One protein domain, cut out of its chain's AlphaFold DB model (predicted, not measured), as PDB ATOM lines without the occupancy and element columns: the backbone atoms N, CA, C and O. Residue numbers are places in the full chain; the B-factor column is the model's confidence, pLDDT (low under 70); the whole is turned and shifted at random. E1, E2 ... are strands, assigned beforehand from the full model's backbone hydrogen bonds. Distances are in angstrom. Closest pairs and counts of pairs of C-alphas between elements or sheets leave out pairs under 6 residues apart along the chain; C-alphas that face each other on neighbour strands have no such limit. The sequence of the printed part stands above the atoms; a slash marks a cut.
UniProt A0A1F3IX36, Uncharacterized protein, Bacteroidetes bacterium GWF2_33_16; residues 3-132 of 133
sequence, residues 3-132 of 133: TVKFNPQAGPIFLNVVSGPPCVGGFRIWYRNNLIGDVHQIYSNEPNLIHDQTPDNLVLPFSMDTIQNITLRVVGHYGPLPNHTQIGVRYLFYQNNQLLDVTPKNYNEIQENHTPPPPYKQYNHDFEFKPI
ATOM      1  N   THR A   3     266.367 277.761 265.681       98.00
ATOM      2  CA  THR A   3     267.047 278.755 266.504       98.00
ATOM      3  C   THR A   3     267.789 279.739 265.608       98.00
ATOM      4  O   THR A   3     268.573 279.308 264.767       98.00
ATOM      5  N   VAL A   4     267.597 281.033 265.852       97.81
ATOM      6  CA  VAL A   4     268.374 282.143 265.295       97.81
ATOM      7  C   VAL A   4     269.377 282.603 266.351       97.81
ATOM      8  O   VAL A   4     269.000 282.934 267.480       97.81
ATOM      9  N   LYS A   5     270.666 282.586 266.013       96.94
ATOM     10  CA  LYS A   5     271.738 283.038 266.909       96.94
ATOM     11  C   LYS A   5     271.994 284.529 266.728       96.94
ATOM     12  O   LYS A   5     272.130 284.970 265.597       96.94
ATOM     13  N   PHE A   6     272.064 285.298 267.816       96.06
ATOM     14  CA  PHE A   6     272.253 286.756 267.754       96.06
ATOM     15  C   PHE A   6     273.229 287.265 268.820       96.06
ATOM     16  O   PHE A   6     273.439 286.608 269.839       96.06
ATOM     17  N   ASN A   7     273.810 288.447 268.609       95.12
ATOM     18  CA  ASN A   7     274.630 289.135 269.604       95.12
ATOM     19  C   ASN A   7     273.777 290.195 270.330       95.12
ATOM     20  O   ASN A   7     273.331 291.148 269.688       95.12
ATOM     21  N   PRO A   8     273.560 290.099 271.653       92.88
ATOM     22  CA  PRO A   8     272.708 291.045 272.379       92.88
ATOM     23  C   PRO A   8     273.213 292.498 272.348       92.88
ATOM     24  O   PRO A   8     272.422 293.414 272.543       92.88
ATOM     25  N   GLN A   9     274.497 292.726 272.048       92.88
ATOM     26  CA  GLN A   9     275.114 294.058 271.980       92.88
ATOM     27  C   GLN A   9     275.165 294.653 270.560       92.88
ATOM     28  O   GLN A   9     275.583 295.795 270.391       92.88
ATOM     29  N   ALA A  10     274.759 293.910 269.522       92.19
ATOM     30  CA  ALA A  10     274.904 294.334 268.122       92.19
ATOM     31  C   ALA A  10     273.697 295.119 267.561       92.19
ATOM     32  O   ALA A  10     273.684 295.468 266.381       92.19
ATOM     33  N   GLY A  11     272.695 295.425 268.390       92.25
ATOM     34  CA  GLY A  11     271.525 296.216 267.998       92.25
ATOM     35  C   GLY A  11     270.356 295.381 267.452       92.25
ATOM     36  O   GLY A  11     270.287 294.181 267.719       92.25
ATOM     37  N   PRO A  12     269.398 295.998 266.737       95.25
ATOM     38  CA  PRO A  12     268.153 295.344 266.338       95.25
ATOM     39  C   PRO A  12     268.365 294.238 265.299       95.25
ATOM     40  O   PRO A  12     269.297 294.285 264.492       95.25
ATOM     41  N   ILE A  13     267.448 293.268 265.300       96.31
ATOM     42  CA  ILE A  13     267.387 292.203 264.298       96.31
ATOM     43  C   ILE A  13     266.378 292.584 263.213       96.31
ATOM     44  O   ILE A  13     265.253 292.997 263.501       96.31
ATOM     45  N   PHE A  14     266.781 292.390 261.966       94.69
ATOM     46  CA  PHE A  14     265.961 292.554 260.777       94.69
ATOM     47  C   PHE A  14     265.598 291.179 260.223       94.69
ATOM     48  O   PHE A  14     266.418 290.263 260.239       94.69
ATOM     49  N   LEU A  15     264.379 291.038 259.721       94.50
ATOM     50  CA  LEU A  15     263.948 289.908 258.917       94.50
ATOM     51  C   LEU A  15     263.769 290.385 257.479       94.50
ATOM     52  O   LEU A  15     262.912 291.223 257.211       94.50
ATOM     53  N   ASN A  16     264.534 289.795 256.572       92.50
ATOM     54  CA  ASN A  16     264.375 289.976 255.142       92.50
ATOM     55  C   ASN A  16     263.667 288.747 254.581       92.50
ATOM     56  O   ASN A  16     264.196 287.632 254.650       92.50
ATOM     57  N   VAL A  17     262.474 288.939 254.028       90.19
ATOM     58  CA  VAL A  17     261.764 287.887 253.297       90.19
ATOM     59  C   VAL A  17     262.068 288.065 251.821       90.19
ATOM     60  O   VAL A  17     261.754 289.097 251.237       90.19
ATOM     61  N   VAL A  18     262.726 287.072 251.229       88.31
ATOM     62  CA  VAL A  18     263.125 287.108 249.820       88.31
ATOM     63  C   VAL A  18     262.446 285.992 249.056       88.31
ATOM     64  O   VAL A  18     262.481 284.836 249.479       88.31
ATOM     65  N   SER A  19     261.861 286.322 247.910       80.62
ATOM     66  CA  SER A  19     261.447 285.332 246.926       80.62
ATOM     67  C   SER A  19     262.500 285.210 245.834       80.62
ATOM     68  O   SER A  19     263.021 286.199 245.319       80.62
ATOM     69  N   GLY A  20     262.840 283.975 245.474       68.81
ATOM     70  CA  GLY A  20     263.490 283.743 244.187       68.81
ATOM     71  C   GLY A  20     262.462 283.875 243.052       68.81
ATOM     72  O   GLY A  20     261.259 283.745 243.301       68.81
ATOM     73  N   PRO A  21     262.887 284.060 241.789       64.75
ATOM     74  CA  PRO A  21     262.014 283.699 240.671       64.75
ATOM     75  C   PRO A  21     261.765 282.176 240.773       64.75
ATOM     76  O   PRO A  21     262.757 281.457 240.919       64.75
ATOM     77  N   PRO A  22     260.526 281.630 240.762       67.88
ATOM     78  CA  PRO A  22     259.235 282.182 240.348       67.88
ATOM     79  C   PRO A  22     258.111 281.982 241.397       67.88
ATOM     80  O   PRO A  22     257.262 281.103 241.251       67.88
ATOM     81  N   CYS A  23     258.084 282.788 242.457       79.50
ATOM     82  CA  CYS A  23     257.123 282.652 243.558       79.50
ATOM     83  C   CYS A  23     256.253 283.908 243.716       79.50
ATOM     84  O   CYS A  23     256.750 285.018 243.538       79.50
ATOM     85  N   VAL A  24     254.980 283.728 244.073       85.12
ATOM     86  CA  VAL A  24     254.035 284.802 244.415       85.12
ATOM     87  C   VAL A  24     253.227 284.461 245.652       85.12
ATOM     88  O   VAL A  24     253.056 283.297 246.008       85.12
ATOM     89  N   GLY A  25     252.676 285.491 246.281       85.00
ATOM     90  CA  GLY A  25     251.806 285.375 247.439       85.00
ATOM     91  C   GLY A  25     252.227 286.364 248.497       85.00
ATOM     92  O   GLY A  25     252.702 287.448 248.174       85.00
ATOM     93  N   GLY A  26     252.083 285.991 249.759       87.69
ATOM     94  CA  GLY A  26     252.559 286.848 250.827       87.69
ATOM     95  C   GLY A  26     252.539 286.187 252.182       87.69
ATOM     96  O   GLY A  26     252.264 284.994 252.309       87.69
ATOM     97  N   PHE A  27     252.867 286.957 253.206       89.44
ATOM     98  CA  PHE A  27     253.078 286.411 254.537       89.44
ATOM     99  C   PHE A  27     252.528 287.303 255.636       89.44
ATOM    100  O   PHE A  27     252.231 288.483 255.454       89.44
ATOM    101  N   ARG A  28     252.402 286.692 256.807       89.50
ATOM    102  CA  ARG A  28     252.054 287.337 258.067       89.50
ATOM    103  C   ARG A  28     253.022 286.863 259.141       89.50
ATOM    104  O   ARG A  28     253.601 285.778 259.038       89.50
ATOM    105  N   ILE A  29     253.185 287.681 260.173       91.69
ATOM    106  CA  ILE A  29     254.102 287.399 261.272       91.69
ATOM    107  C   ILE A  29     253.375 287.552 262.596       91.69
ATOM    108  O   ILE A  29     252.787 288.597 262.889       91.69
ATOM    109  N   TRP A  30     253.496 286.514 263.408       92.31
ATOM    110  CA  TRP A  30     253.060 286.489 264.791       92.31
ATOM    111  C   TRP A  30     254.266 286.284 265.679       92.31
ATOM    112  O   TRP A  30     255.283 285.733 265.259       92.31
ATOM    113  N   TYR A  31     254.130 286.668 266.932       93.69
ATOM    114  CA  TYR A  31     255.042 286.228 267.961       93.69
ATOM    115  C   TYR A  31     254.283 285.799 269.197       93.69
ATOM    116  O   TYR A  31     253.176 286.266 269.465       93.69
ATOM    117  N   ARG A  32     254.917 284.913 269.951       93.62
ATOM    118  CA  ARG A  32     254.515 284.543 271.293       93.62
ATOM    119  C   ARG A  32     255.613 284.951 272.255       93.62
ATOM    120  O   ARG A  32     256.777 284.633 272.014       93.62
ATOM    121  N   ASN A  33     255.253 285.630 273.338       91.38
ATOM    122  CA  ASN A  33     256.167 285.799 274.459       91.38
ATOM    123  C   ASN A  33     256.025 284.594 275.394       91.38
ATOM    124  O   ASN A  33     254.968 284.365 275.974       91.38
ATOM    125  N   ASN A  34     257.088 283.811 275.528       89.00
ATOM    126  CA  ASN A  34     257.095 282.542 276.247       89.00
ATOM    127  C   ASN A  34     257.003 282.697 277.771       89.00
ATOM    128  O   ASN A  34     256.705 281.716 278.448       89.00
ATOM    129  N   LEU A  35     257.213 283.903 278.314       87.38
ATOM    130  CA  LEU A  35     257.035 284.175 279.745       87.38
ATOM    131  C   LEU A  35     255.571 284.423 280.117       87.38
ATOM    132  O   LEU A  35     255.109 283.930 281.142       87.38
ATOM    133  N   ILE A  36     254.849 285.190 279.296       85.00
ATOM    134  CA  ILE A  36     253.459 285.606 279.570       85.00
ATOM    135  C   ILE A  36     252.426 284.767 278.804       85.00
ATOM    136  O   ILE A  36     251.269 284.702 279.191       85.00
ATOM    137  N   GLY A  37     252.844 284.083 277.739       81.25
ATOM    138  CA  GLY A  37     252.002 283.217 276.916       81.25
ATOM    139  C   GLY A  37     251.226 283.930 275.806       81.25
ATOM    140  O   GLY A  37     250.706 283.233 274.933       81.25
ATOM    141  N   ASP A  38     251.199 285.264 275.801       81.81
ATOM    142  CA  ASP A  38     250.430 286.077 274.857       81.81
ATOM    143  C   ASP A  38     250.948 285.977 273.418       81.81
ATOM    144  O   ASP A  38     252.159 285.943 273.164       81.81
ATOM    145  N   VAL A  39     250.001 285.944 272.476       84.94
ATOM    146  CA  VAL A  39     250.250 285.894 271.034       84.94
ATOM    147  C   VAL A  39     249.820 287.209 270.406       84.94
ATOM    148  O   VAL A  39     248.675 287.634 270.543       84.94
ATOM    149  N   HIS A  40     250.728 287.820 269.662       85.81
ATOM    150  CA  HIS A  40     250.508 289.098 269.005       85.81
ATOM    151  C   HIS A  40     250.891 289.002 267.531       85.81
ATOM    152  O   HIS A  40     251.797 288.259 267.152       85.81
ATOM    153  N   GLN A  41     250.218 289.782 266.694       85.50
ATOM    154  CA  GLN A  41     250.556 289.937 265.283       85.50
ATOM    155  C   GLN A  41     251.308 291.257 265.096       85.50
ATOM    156  O   GLN A  41     250.848 292.291 265.566       85.50
ATOM    157  N   ILE A  42     252.463 291.219 264.429       79.50
ATOM    158  CA  ILE A  42     253.337 292.400 264.269       79.50
ATOM    159  C   ILE A  42     253.029 293.151 262.973       79.50
ATOM    160  O   ILE A  42     253.193 294.362 262.891       79.50
ATOM    161  N   TYR A  43     252.544 292.424 261.966       71.62
ATOM    162  CA  TYR A  43     252.253 292.953 260.638       71.62
ATOM    163  C   TYR A  43     250.847 292.491 260.236       71.62
ATOM    164  O   TYR A  43     250.627 291.312 259.933       71.62
ATOM    165  N   SER A  44     249.869 293.395 260.385       58.81
ATOM    166  CA  SER A  44     248.438 293.062 260.456       58.81
ATOM    167  C   SER A  44     247.613 293.342 259.205       58.81
ATOM    168  O   SER A  44     246.569 292.715 259.050       58.81
ATOM    169  N   ASN A  45     248.034 294.259 258.332       50.03
ATOM    170  CA  ASN A  45     247.041 294.917 257.478       50.03
ATOM    171  C   ASN A  45     246.817 294.239 256.125       50.03
ATOM    172  O   ASN A  45     245.668 294.149 255.715       50.03
ATOM    173  N   GLU A  46     247.834 293.664 255.488       53.78
ATOM    174  CA  GLU A  46     247.708 292.904 254.237       53.78
ATOM    175  C   GLU A  46     248.829 291.850 254.189       53.78
ATOM    176  O   GLU A  46     249.824 292.006 254.905       53.78
ATOM    177  N   PRO A  47     248.696 290.733 253.444       56.00
ATOM    178  CA  PRO A  47     249.857 289.889 253.195       56.00
ATOM    179  C   PRO A  47     250.932 290.749 252.522       56.00
ATOM    180  O   PRO A  47     250.680 291.304 251.456       56.00
ATOM    181  N   ASN A  48     252.113 290.860 253.135       59.28
ATOM    182  CA  ASN A  48     253.253 291.493 252.471       59.28
ATOM    183  C   ASN A  48     253.543 290.678 251.214       59.28
ATOM    184  O   ASN A  48     253.775 289.466 251.310       59.28
ATOM    185  N   LEU A  49     253.392 291.316 250.057       64.94
ATOM    186  CA  LEU A  49     253.425 290.625 248.785       64.94
ATOM    187  C   LEU A  49     254.866 290.395 248.356       64.94
ATOM    188  O   LEU A  49     255.597 291.341 248.086       64.94
ATOM    189  N   ILE A  50     255.226 289.129 248.182       66.38
ATOM    190  CA  ILE A  50     256.497 288.775 247.564       66.38
ATOM    191  C   ILE A  50     256.305 288.677 246.049       66.38
ATOM    192  O   ILE A  50     255.953 287.627 245.512       66.38
ATOM    193  N   HIS A  51     256.531 289.784 245.350       63.19
ATOM    194  CA  HIS A  51     256.638 289.823 243.892       63.19
ATOM    195  C   HIS A  51     258.041 290.310 243.504       63.19
ATOM    196  O   HIS A  51     258.599 291.203 244.133       63.19
ATOM    197  N   ASP A  52     258.616 289.718 242.459       54.88
ATOM    198  CA  ASP A  52     259.754 290.293 241.732       54.88
ATOM    199  C   ASP A  52     261.050 290.524 242.524       54.88
ATOM    200  O   ASP A  52     261.650 291.594 242.449       54.88
ATOM    201  N   GLN A  53     261.535 289.499 243.237       58.06
ATOM    202  CA  GLN A  53     262.893 289.468 243.818       58.06
ATOM    203  C   GLN A  53     263.220 290.628 244.780       58.06
ATOM    204  O   GLN A  53     264.377 290.798 245.173       58.06
ATOM    205  N   THR A  54     262.227 291.426 245.173       64.50
ATOM    206  CA  THR A  54     262.418 292.574 246.052       64.50
ATOM    207  C   THR A  54     262.271 292.100 247.497       64.50
ATOM    208  O   THR A  54     261.237 291.531 247.839       64.50
ATOM    209  N   PRO A  55     263.298 292.273 248.347       71.81
ATOM    210  CA  PRO A  55     263.232 291.860 249.742       71.81
ATOM    211  C   PRO A  55     262.239 292.721 250.529       71.81
ATOM    212  O   PRO A  55     262.381 293.945 250.573       71.81
ATOM    213  N   ASP A  56     261.319 292.080 251.247       81.81
ATOM    214  CA  ASP A  56     260.579 292.730 252.329       81.81
ATOM    215  C   ASP A  56     261.475 292.791 253.568       81.81
ATOM    216  O   ASP A  56     261.761 291.762 254.183       81.81
ATOM    217  N   ASN A  57     261.933 293.991 253.934       85.25
ATOM    218  CA  ASN A  57     262.824 294.207 255.076       85.25
ATOM    219  C   ASN A  57     262.022 294.694 256.287       85.25
ATOM    220  O   ASN A  57     261.434 295.776 256.260       85.25
ATOM    221  N   LEU A  58     262.020 293.914 257.364       89.62
ATOM    222  CA  LEU A  58     261.204 294.159 258.550       89.62
ATOM    223  C   LEU A  58     262.081 294.254 259.793       89.62
ATOM    224  O   LEU A  58     262.826 293.329 260.106       89.62
ATOM    225  N   VAL A  59     261.960 295.346 260.546       90.81
ATOM    226  CA  VAL A  59     262.606 295.453 261.861       90.81
ATOM    227  C   VAL A  59     261.780 294.659 262.867       90.81
ATOM    228  O   VAL A  59     260.577 294.885 263.000       90.81
ATOM    229  N   LEU A  60     262.390 293.719 263.585       92.56
ATOM    230  CA  LEU A  60     261.688 293.025 264.663       92.56
ATOM    231  C   LEU A  60     261.544 293.983 265.861       92.56
ATOM    232  O   LEU A  60     262.561 294.461 266.368       92.56
ATOM    233  N   PRO A  61     260.323 294.278 266.345       91.31
ATOM    234  CA  PRO A  61     260.079 295.324 267.343       91.31
ATOM    235  C   PRO A  61     260.327 294.831 268.778       91.31
ATOM    236  O   PRO A  61     259.565 295.135 269.693       91.31
ATOM    237  N   PHE A  62     261.363 294.019 268.980       91.25
ATOM    238  CA  PHE A  62     261.694 293.438 270.280       91.25
ATOM    239  C   PHE A  62     262.955 294.080 270.841       91.25
ATOM    240  O   PHE A  62     263.912 294.334 270.107       91.25
ATOM    241  N   SER A  63     262.992 294.289 272.158       91.31
ATOM    242  CA  SER A  63     264.245 294.651 272.816       91.31
ATOM    243  C   SER A  63     265.193 293.450 272.841       91.31
ATOM    244  O   SER A  63     264.759 292.302 272.971       91.31
ATOM    245  N   MET A  64     266.500 293.705 272.762       92.25
ATOM    246  CA  MET A  64     267.512 292.640 272.818       92.25
ATOM    247  C   MET A  64     267.522 291.882 274.146       92.25
ATOM    248  O   MET A  64     267.815 290.689 274.155       92.25
ATOM    249  N   ASP A  65     267.084 292.516 275.233       88.25
ATOM    250  CA  ASP A  65     266.980 291.875 276.547       88.25
ATOM    251  C   ASP A  65     265.841 290.846 276.622       88.25
ATOM    252  O   ASP A  65     265.886 289.906 277.419       88.25
ATOM    253  N   THR A  66     264.799 291.013 275.800       90.19
ATOM    254  CA  THR A  66     263.586 290.182 275.865       90.19
ATOM    255  C   THR A  66     263.415 289.238 274.686       90.19
ATOM    256  O   THR A  66     262.678 288.262 274.814       90.19
ATOM    257  N   ILE A  67     264.116 289.463 273.571       93.81
ATOM    258  CA  ILE A  67     263.942 288.690 272.334       93.81
ATOM    259  C   ILE A  67     264.191 287.183 272.512       93.81
ATOM    260  O   ILE A  67     263.553 286.376 271.846       93.81
ATOM    261  N   GLN A  68     265.043 286.781 273.462       94.56
ATOM    262  CA  GLN A  68     265.278 285.366 273.791       94.56
ATOM    263  C   GLN A  68     264.041 284.637 274.343       94.56
ATOM    264  O   GLN A  68     263.960 283.413 274.296       94.56
ATOM    265  N   ASN A  69     263.064 285.389 274.853       94.81
ATOM    266  CA  ASN A  69     261.795 284.864 275.344       94.81
ATOM    267  C   ASN A  69     260.718 284.855 274.254       94.81
ATOM    268  O   ASN A  69     259.561 284.564 274.547       94.81
ATOM    269  N   ILE A  70     261.061 285.210 273.016       95.12
ATOM    270  CA  ILE A  70     260.115 285.318 271.913       95.12
ATOM    271  C   ILE A  70     260.241 284.104 270.995       95.12
ATOM    272  O   ILE A  70     261.333 283.747 270.550       95.12
ATOM    273  N   THR A  71     259.095 283.527 270.643       96.62
ATOM    274  CA  THR A  71     258.968 282.652 269.476       96.62
ATOM    275  C   THR A  71     258.272 283.428 268.365       96.62
ATOM    276  O   THR A  71     257.112 283.813 268.505       96.62
ATOM    277  N   LEU A  72     258.975 283.659 267.262       96.06
ATOM    278  CA  LEU A  72     258.448 284.292 266.059       96.06
ATOM    279  C   LEU A  72     257.890 283.220 265.123       96.06
ATOM    280  O   LEU A  72     258.583 282.259 264.804       96.06
ATOM    281  N   ARG A  73     256.668 283.409 264.635       95.44
ATOM    282  CA  ARG A  73     256.055 282.580 263.599       95.44
ATOM    283  C   ARG A  73     255.875 283.392 262.330       95.44
ATOM    284  O   ARG A  73     255.157 284.391 262.334       95.44
ATOM    285  N   VAL A  74     256.440 282.909 261.233       94.25
ATOM    286  CA  VAL A  74     256.140 283.400 259.887       94.25
ATOM    287  C   VAL A  74     255.185 282.414 259.223       94.25
ATOM    288  O   VAL A  74     255.518 281.237 259.072       94.25
ATOM    289  N   VAL A  75     253.991 282.883 258.846       92.75
ATOM    290  CA  VAL A  75     253.052 282.106 258.021       92.75
ATOM    291  C   VAL A  75     253.027 282.712 256.635       92.75
ATOM    292  O   VAL A  75     252.469 283.791 256.424       92.75
ATOM    293  N   GLY A  76     253.656 282.006 255.708       91.31
ATOM    294  CA  GLY A  76     253.626 282.317 254.291       91.31
ATOM    295  C   GLY A  76     252.472 281.606 253.599       91.31
ATOM    296  O   GLY A  76     252.147 280.471 253.943       91.31
ATOM    297  N   HIS A  77     251.873 282.257 252.613       91.00
ATOM    298  CA  HIS A  77     250.910 281.671 251.697       91.00
ATOM    299  C   HIS A  77     251.397 281.942 250.277       91.00
ATOM    300  O   HIS A  77     251.274 283.062 249.779       91.00
ATOM    301  N   TYR A  78     251.991 280.925 249.654       89.19
ATOM    302  CA  TYR A  78     252.753 281.085 248.418       89.19
ATOM    303  C   TYR A  78     252.334 280.087 247.348       89.19
ATOM    304  O   TYR A  78     251.990 278.947 247.656       89.19
ATOM    305  N   GLY A  79     252.421 280.499 246.091       87.81
ATOM    306  CA  GLY A  79     252.258 279.655 244.914       87.81
ATOM    307  C   GLY A  79     253.315 279.995 243.864       87.81
ATOM    308  O   GLY A  79     254.003 281.014 243.986       87.81
ATOM    309  N   PRO A  80     253.481 279.160 242.828       86.88
ATOM    310  CA  PRO A  80     254.332 279.539 241.715       86.88
ATOM    311  C   PRO A  80     253.698 280.691 240.928       86.88
ATOM    312  O   PRO A  80     252.474 280.846 240.887       86.88
ATOM    313  N   LEU A  81     254.526 281.459 240.226       83.12
ATOM    314  CA  LEU A  81     254.040 282.330 239.153       83.12
ATOM    315  C   LEU A  81     253.279 281.517 238.083       83.12
ATOM    316  O   LEU A  81     253.565 280.330 237.890       83.12
ATOM    317  N   PRO A  82     252.364 282.141 237.313       79.06
ATOM    318  CA  PRO A  82     251.731 281.494 236.164       79.06
ATOM    319  C   PRO A  82     252.761 280.822 235.245       79.06
ATOM    320  O   PRO A  82     253.810 281.401 234.961       79.06
ATOM    321  N   ASN A  83     252.466 279.602 234.787       80.12
ATOM    322  CA  ASN A  83     253.347 278.756 233.960       80.12
ATOM    323  C   ASN A  83     254.666 278.307 234.616       80.12
ATOM    324  O   ASN A  83     255.529 277.764 233.929       80.12
ATOM    325  N   HIS A  84     254.817 278.482 235.928       84.75
ATOM    326  CA  HIS A  84     255.954 277.964 236.679       84.75
ATOM    327  C   HIS A  84     255.524 276.849 237.634       84.75
ATOM    328  O   HIS A  84     254.355 276.708 237.988       84.75
ATOM    329  N   THR A  85     256.491 276.039 238.052       86.38
ATOM    330  CA  THR A  85     256.279 274.859 238.905       86.38
ATOM    331  C   THR A  85     256.953 274.973 240.268       86.38
ATOM    332  O   THR A  85     256.783 274.099 241.117       86.38
ATOM    333  N   GLN A  86     257.740 276.029 240.477       86.94
ATOM    334  CA  GLN A  86     258.635 276.162 241.619       86.94
ATOM    335  C   GLN A  86     258.127 277.193 242.624       86.94
ATOM    336  O   GLN A  86     257.594 278.229 242.243       86.94
ATOM    337  N   ILE A  87     258.342 276.918 243.907       87.88
ATOM    338  CA  ILE A  87     258.121 277.850 245.015       87.88
ATOM    339  C   ILE A  87     259.471 278.045 245.699       87.88
ATOM    340  O   ILE A  87     260.122 277.064 246.059       87.88
ATOM    341  N   GLY A  88     259.892 279.301 245.852       89.19
ATOM    342  CA  GLY A  88     261.196 279.672 246.397       89.19
ATOM    343  C   GLY A  88     261.096 280.894 247.299       89.19
ATOM    344  O   GLY A  88     260.905 282.001 246.797       89.19
ATOM    345  N   VAL A  89     261.238 280.705 248.612       91.12
ATOM    346  CA  VAL A  89     261.206 281.784 249.615       91.12
ATOM    347  C   VAL A  89     262.273 281.541 250.675       91.12
ATOM    348  O   VAL A  89     262.464 280.402 251.098       91.12
ATOM    349  N   ARG A  90     262.956 282.589 251.139       93.12
ATOM    350  CA  ARG A  90     263.881 282.510 252.278       93.12
ATOM    351  C   ARG A  90     263.598 283.603 253.300       93.12
ATOM    352  O   ARG A  90     263.293 284.737 252.942       93.12
ATOM    353  N   TYR A  91     263.754 283.247 254.569       94.62
ATOM    354  CA  TYR A  91     263.651 284.134 255.722       94.62
ATOM    355  C   TYR A  91     265.055 284.395 256.264       94.62
ATOM    356  O   TYR A  91     265.663 283.533 256.900       94.62
ATOM    357  N   LEU A  92     265.615 285.557 255.961       95.69
ATOM    358  CA  LEU A  92     266.992 285.896 256.299       95.69
ATOM    359  C   LEU A  92     267.001 286.852 257.487       95.69
ATOM    360  O   LEU A  92     266.429 287.936 257.419       95.69
ATOM    361  N   PHE A  93     267.649 286.454 258.576       97.12
ATOM    362  CA  PHE A  93     267.783 287.300 259.757       97.12
ATOM    363  C   PHE A  93     269.108 288.050 259.698       97.12
ATOM    364  O   PHE A  93     270.149 287.426 259.520       97.12
ATOM    365  N   TYR A  94     269.077 289.366 259.867       96.69
ATOM    366  CA  TYR A  94     270.266 290.210 259.875       96.69
ATOM    367  C   TYR A  94     270.395 290.973 261.186       96.69
ATOM    368  O   TYR A  94     269.402 291.414 261.756       96.69
ATOM    369  N   GLN A  95     271.626 291.193 261.630       96.38
ATOM    370  CA  GLN A  95     271.947 292.092 262.733       96.38
ATOM    371  C   GLN A  95     273.235 292.835 262.387       96.38
ATOM    372  O   GLN A  95     274.216 292.206 262.003       96.38
ATOM    373  N   ASN A  96     273.230 294.170 262.465       93.94
ATOM    374  CA  ASN A  96     274.377 295.001 262.072       93.94
ATOM    375  C   ASN A  96     274.973 294.620 260.691       93.94
ATOM    376  O   ASN A  96     276.179 294.434 260.543       93.94
ATOM    377  N   ASN A  97     274.109 294.435 259.685       92.00
ATOM    378  CA  ASN A  97     274.452 293.998 258.321       92.00
ATOM    379  C   ASN A  97     275.096 292.601 258.196       92.00
ATOM    380  O   ASN A  97     275.542 292.231 257.111       92.00
ATOM    381  N   GLN A  98     275.119 291.800 259.264       95.38
ATOM    382  CA  GLN A  98     275.589 290.417 259.237       95.38
ATOM    383  C   GLN A  98     274.409 289.452 259.214       95.38
ATOM    384  O   GLN A  98     273.447 289.630 259.961       95.38
ATOM    385  N   LEU A  99     274.488 288.436 258.353       96.38
ATOM    386  CA  LEU A  99     273.513 287.350 258.321       96.38
ATOM    387  C   LEU A  99     273.676 286.494 259.582       96.38
ATOM    388  O   LEU A  99     274.787 286.086 259.917       96.38
ATOM    389  N   LEU A 100     272.567 286.227 260.262       96.94
ATOM    390  CA  LEU A 100     272.523 285.400 261.459       96.94
ATOM    391  C   LEU A 100     272.361 283.920 261.109       96.94
ATOM    392  O   LEU A 100     271.647 283.552 260.171       96.94
ATOM    393  N   ASP A 101     272.968 283.063 261.926       96.56
ATOM    394  CA  ASP A 101     272.878 281.617 261.760       96.56
ATOM    395  C   ASP A 101     271.511 281.079 262.197       96.56
ATOM    396  O   ASP A 101     271.047 281.333 263.316       96.56
ATOM    397  N   VAL A 102     270.911 280.256 261.332       97.50
ATOM    398  CA  VAL A 102     269.668 279.527 261.603       97.50
ATOM    399  C   VAL A 102     269.944 278.028 261.705       97.50
ATOM    400  O   VAL A 102     270.525 277.420 260.806       97.50
ATOM    401  N   THR A 103     269.525 277.416 262.814       96.44
ATOM    402  CA  THR A 103     269.678 275.975 263.079       96.44
ATOM    403  C   THR A 103     268.322 275.305 263.305       96.44
ATOM    404  O   THR A 103     267.588 275.760 264.179       96.44
ATOM    405  N   PRO A 104     267.993 274.195 262.620       96.50
ATOM    406  CA  PRO A 104     268.816 273.492 261.635       96.50
ATOM    407  C   PRO A 104     268.963 274.277 260.324       96.50
ATOM    408  O   PRO A 104     268.141 275.138 260.010       96.50
ATOM    409  N   LYS A 105     270.028 273.970 259.567       92.44
ATOM    410  CA  LYS A 105     270.292 274.600 258.266       92.44
ATOM    411  C   LYS A 105     269.090 274.449 257.335       92.44
ATOM    412  O   LYS A 105     268.428 273.412 257.347       92.44
ATOM    413  N   ASN A 106     268.852 275.474 256.524       92.00
ATOM    414  CA  ASN A 106     267.782 275.560 255.527       92.00
ATOM    415  C   ASN A 106     266.355 275.495 256.097       92.00
ATOM    416  O   ASN A 106     265.406 275.503 255.324       92.00
ATOM    417  N   TYR A 107     266.160 275.470 257.423       96.12
ATOM    418  CA  TYR A 107     264.811 275.556 257.994       96.12
ATOM    419  C   TYR A 107     264.139 276.882 257.641       96.12
ATOM    420  O   TYR A 107     262.928 276.958 257.556       96.12
ATOM    421  N   ASN A 108     264.912 277.941 257.439       95.31
ATOM    422  CA  ASN A 108     264.419 279.239 257.011       95.31
ATOM    423  C   ASN A 108     264.187 279.344 255.492       95.31
ATOM    424  O   ASN A 108     264.040 280.458 254.989       95.31
ATOM    425  N   GLU A 109     264.171 278.228 254.762       94.06
ATOM    426  CA  GLU A 109     263.999 278.197 253.312       94.06
ATOM    427  C   GLU A 109     262.826 277.303 252.902       94.06
ATOM    428  O   GLU A 109     262.615 276.214 253.431       94.06
ATOM    429  N   ILE A 110     262.079 277.764 251.905       92.56
ATOM    430  CA  ILE A 110     261.064 276.999 251.191       92.56
ATOM    431  C   ILE A 110     261.577 276.835 249.770       92.56
ATOM    432  O   ILE A 110     261.769 277.826 249.063       92.56
ATOM    433  N   GLN A 111     261.782 275.588 249.358       91.44
ATOM    434  CA  GLN A 111     262.147 275.250 247.992       91.44
ATOM    435  C   GLN A 111     261.385 274.000 247.566       91.44
ATOM    436  O   GLN A 111     261.674 272.895 248.021       91.44
ATOM    437  N   GLU A 112     260.404 274.173 246.687       89.88
ATOM    438  CA  GLU A 112     259.608 273.066 246.165       89.88
ATOM    439  C   GLU A 112     259.466 273.155 244.643       89.88
ATOM    440  O   GLU A 112     259.473 274.245 244.076       89.88
ATOM    441  N   ASN A 113     259.307 272.005 243.984       88.12
ATOM    442  CA  ASN A 113     259.028 271.898 242.554       88.12
ATOM    443  C   ASN A 113     257.885 270.898 242.342       88.12
ATOM    444  O   ASN A 113     257.976 269.764 242.810       88.12
ATOM    445  N   HIS A 114     256.827 271.303 241.641       80.44
ATOM    446  CA  HIS A 114     255.612 270.501 241.464       80.44
ATOM    447  C   HIS A 114     255.179 270.460 240.006       80.44
ATOM    448  O   HIS A 114     255.071 271.487 239.349       80.44
ATOM    449  N   THR A 115     254.866 269.276 239.492       80.38
ATOM    450  CA  THR A 115     254.256 269.122 238.166       80.38
ATOM    451  C   THR A 115     253.025 268.226 238.310       80.38
ATOM    452  O   THR A 115     253.199 267.053 238.643       80.38
ATOM    453  N   PRO A 116     251.793 268.740 238.109       80.75
ATOM    454  CA  PRO A 116     251.427 270.103 237.677       80.75
ATOM    455  C   PRO A 116     251.665 271.191 238.755       80.75
ATOM    456  O   PRO A 116     251.896 270.839 239.915       80.75
ATOM    457  N   PRO A 117     251.615 272.500 238.405       74.62
ATOM    458  CA  PRO A 117     251.736 273.598 239.371       74.62
ATOM    459  C   PRO A 117     250.736 273.436 240.528       74.62
ATOM    460  O   PRO A 117     249.561 273.152 240.272       74.62
ATOM    461  N   PRO A 118     251.158 273.593 241.795       74.75
ATOM    462  CA  PRO A 118     250.264 273.430 242.922       74.75
ATOM    463  C   PRO A 118     249.385 274.685 243.085       74.75
ATOM    464  O   PRO A 118     249.755 275.770 242.623       74.75
ATOM    465  N   PRO A 119     248.251 274.585 243.801       81.94
ATOM    466  CA  PRO A 119     247.598 275.774 244.333       81.94
ATOM    467  C   PRO A 119     248.532 276.498 245.315       81.94
ATOM    468  O   PRO A 119     249.562 275.958 245.731       81.94
ATOM    469  N   TYR A 120     248.144 277.704 245.731       85.62
ATOM    470  CA  TYR A 120     248.826 278.375 246.831       85.62
ATOM    471  C   TYR A 120     248.803 277.482 248.084       85.62
ATOM    472  O   TYR A 120     247.784 276.874 248.420       85.62
ATOM    473  N   LYS A 121     249.950 277.380 248.756       89.56
ATOM    474  CA  LYS A 121     250.174 276.549 249.940       89.56
ATOM    475  C   LYS A 121     250.585 277.402 251.126       89.56
ATOM    476  O   LYS A 121     251.309 278.388 250.982       89.56
ATOM    477  N   GLN A 122     250.136 276.991 252.306       92.19
ATOM    478  CA  GLN A 122     250.544 277.604 253.560       92.19
ATOM    479  C   GLN A 122     251.832 276.959 254.085       92.19
ATOM    480  O   GLN A 122     251.933 275.736 254.162       92.19
ATOM    481  N   TYR A 123     252.774 277.791 254.526       93.50
ATOM    482  CA  TYR A 123     254.043 277.391 255.123       93.50
ATOM    483  C   TYR A 123     254.210 278.060 256.482       93.50
ATOM    484  O   TYR A 123     254.184 279.286 256.573       93.50
ATOM    485  N   ASN A 124     254.421 277.268 257.533       95.38
ATOM    486  CA  ASN A 124     254.593 277.768 258.896       95.38
ATOM    487  C   ASN A 124     256.039 277.556 259.350       95.38
ATOM    488  O   ASN A 124     256.506 276.417 259.394       95.38
ATOM    489  N   HIS A 125     256.718 278.637 259.722       97.19
ATOM    490  CA  HIS A 125     258.078 278.591 260.246       97.19
ATOM    491  C   HIS A 125     258.145 279.262 261.607       97.19
ATOM    492  O   HIS A 125     257.818 280.440 261.735       97.19
ATOM    493  N   ASP A 126     258.592 278.498 262.600       97.50
ATOM    494  CA  ASP A 126     258.760 278.964 263.972       97.50
ATOM    495  C   ASP A 126     260.243 279.161 264.284       97.50
ATOM    496  O   ASP A 126     261.050 278.251 264.058       97.50
ATOM    497  N   PHE A 127     260.583 280.322 264.835       98.00
ATOM    498  CA  PHE A 127     261.936 280.751 265.162       98.00
ATOM    499  C   PHE A 127     262.028 281.189 266.623       98.00
ATOM    500  O   PHE A 127     261.247 282.016 267.083       98.00
ATOM    501  N   GLU A 128     263.014 280.667 267.338       97.38
ATOM    502  CA  GLU A 128     263.428 281.150 268.655       97.38
ATOM    503  C   GLU A 128     264.761 281.878 268.540       97.38
ATOM    504  O   GLU A 128     265.608 281.502 267.727       97.38
ATOM    505  N   PHE A 129     264.993 282.863 269.398       97.25
ATOM    506  CA  PHE A 129     266.247 283.610 269.418       97.25
ATOM    507  C   PHE A 129     267.100 283.158 270.593       97.25
ATOM    508  O   PHE A 129     266.622 283.063 271.720       97.25
ATOM    509  N   LYS A 130     268.379 282.873 270.344       96.56
ATOM    510  CA  LYS A 130     269.327 282.528 271.409       96.56
ATOM    511  C   LYS A 130     270.580 283.388 271.296       96.56
ATOM    512  O   LYS A 130     271.161 283.423 270.208       96.56
ATOM    513  N   PRO A 131     271.020 284.034 272.388       95.12
ATOM    514  CA  PRO A 131     272.246 284.808 272.356       95.12
ATOM    515  C   PRO A 131     273.445 283.897 272.060       95.12
ATOM    516  O   PRO A 131     273.462 282.712 272.425       95.12
ATOM    517  N   ILE A 132     274.426 284.447 271.356       91.50
ATOM    518  CA  ILE A 132     275.775 283.893 271.259       91.50
ATOM    519  C   ILE A 132     276.503 284.281 272.559       91.50
ATOM    520  O   ILE A 132     276.316 285.416 273.010       91.50
TER     521      ILE A 132
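AT A GLANCE: This is residues 3 to 132 of the 133 residues of an uncharacterized protein of Bacteroidetes bacterium GWF2_33_16 (UniProt A0A1F3IX36). Two sheets lie face to face as an elongated sandwich: a twisted sheet of five strands, E1, E9, E6, E3 and E4, covers a flatter sheet of four, E5, E2, E7 and E8, and the long strands of both run roughly along the length of the body. The chain passes back and forth between the two sheets, and the long link from E7 to E8, residues 96 to 108, is the longest stretch with no named element. The printed part has 130 residues, with nine named strands, E1 to E9 in order along the chain, and no named helix; the class is all strand. The larger sheet, in the order E1, E9, E6, E3, E4, is mixed, and the smaller, in the order E5, E2, E7, E8, is all antiparallel. The whole is compact, with a radius of gyration of the C-alphas of 15.1 A and spans of 47 by 29 by 24 A.

IN THESE COORDINATES: In the larger sheet, E1 is residues 3 to 6, beginning at C-alpha 3 (267.047, 278.755, 266.504), and is 9.6 A long. E9, residues 121 to 131, measures 32.5 A and ends at C-alpha 131 (272.246, 284.808, 272.356). E6, residues 70 to 80, measures 31.3 A; E3, residues 23 to 33, 31.1 A; and E4, residues 39 to 49, 23.0 A, with a bend of 73 degrees at residue 45. In the smaller sheet, E5 is residues 56 to 59, 10.1 A; E2 residues 13 to 19, 19.6 A; E7 residues 86 to 95, 29.6 A; and E8 residues 109 to 113, 13.4 A.

HOW THE PARTS SIT: E6 and E3 are antiparallel, with N 32 and O 71 at 2.8 A. E9 is antiparallel to E6, with N 74 and O 125 at 2.9 A. The pairing of E9 is staggered: residues 121 to 128 pair with E6, and residues 128 to 131 with E1, which is parallel to E9, with N 4 and O 128 at 2.8 A. E3 and E4 form a hairpin, with N 31 and O 40 at 2.8 A. In the other sheet, E2 is antiparallel to E7, with N 16 and O 92 at 2.8 A, and to E5, with N 15 and O 58 at 2.8 A. E7 and E8 form a hairpin, with N 89 and O 110 at 3.0 A. The parts of the two sheets that face each other are 7.7 A apart centre to centre, with their best planes 14 degrees apart, and the strands of the one sheet stand at 22 degrees to those of the other; the closest C-alphas of E3 and E7, those of Cys 23 and Ile 87, are 5.1 A apart.

THE WHOLE: The two C-alphas farthest apart, those of Gln 9 and Pro 116, are 48.1 A apart. The printed part has no cut. The link from E7 to E8 is long. The mean pLDDT of the printed part is 87.2; residues 20 to 22 and 44 to 54 are under 70.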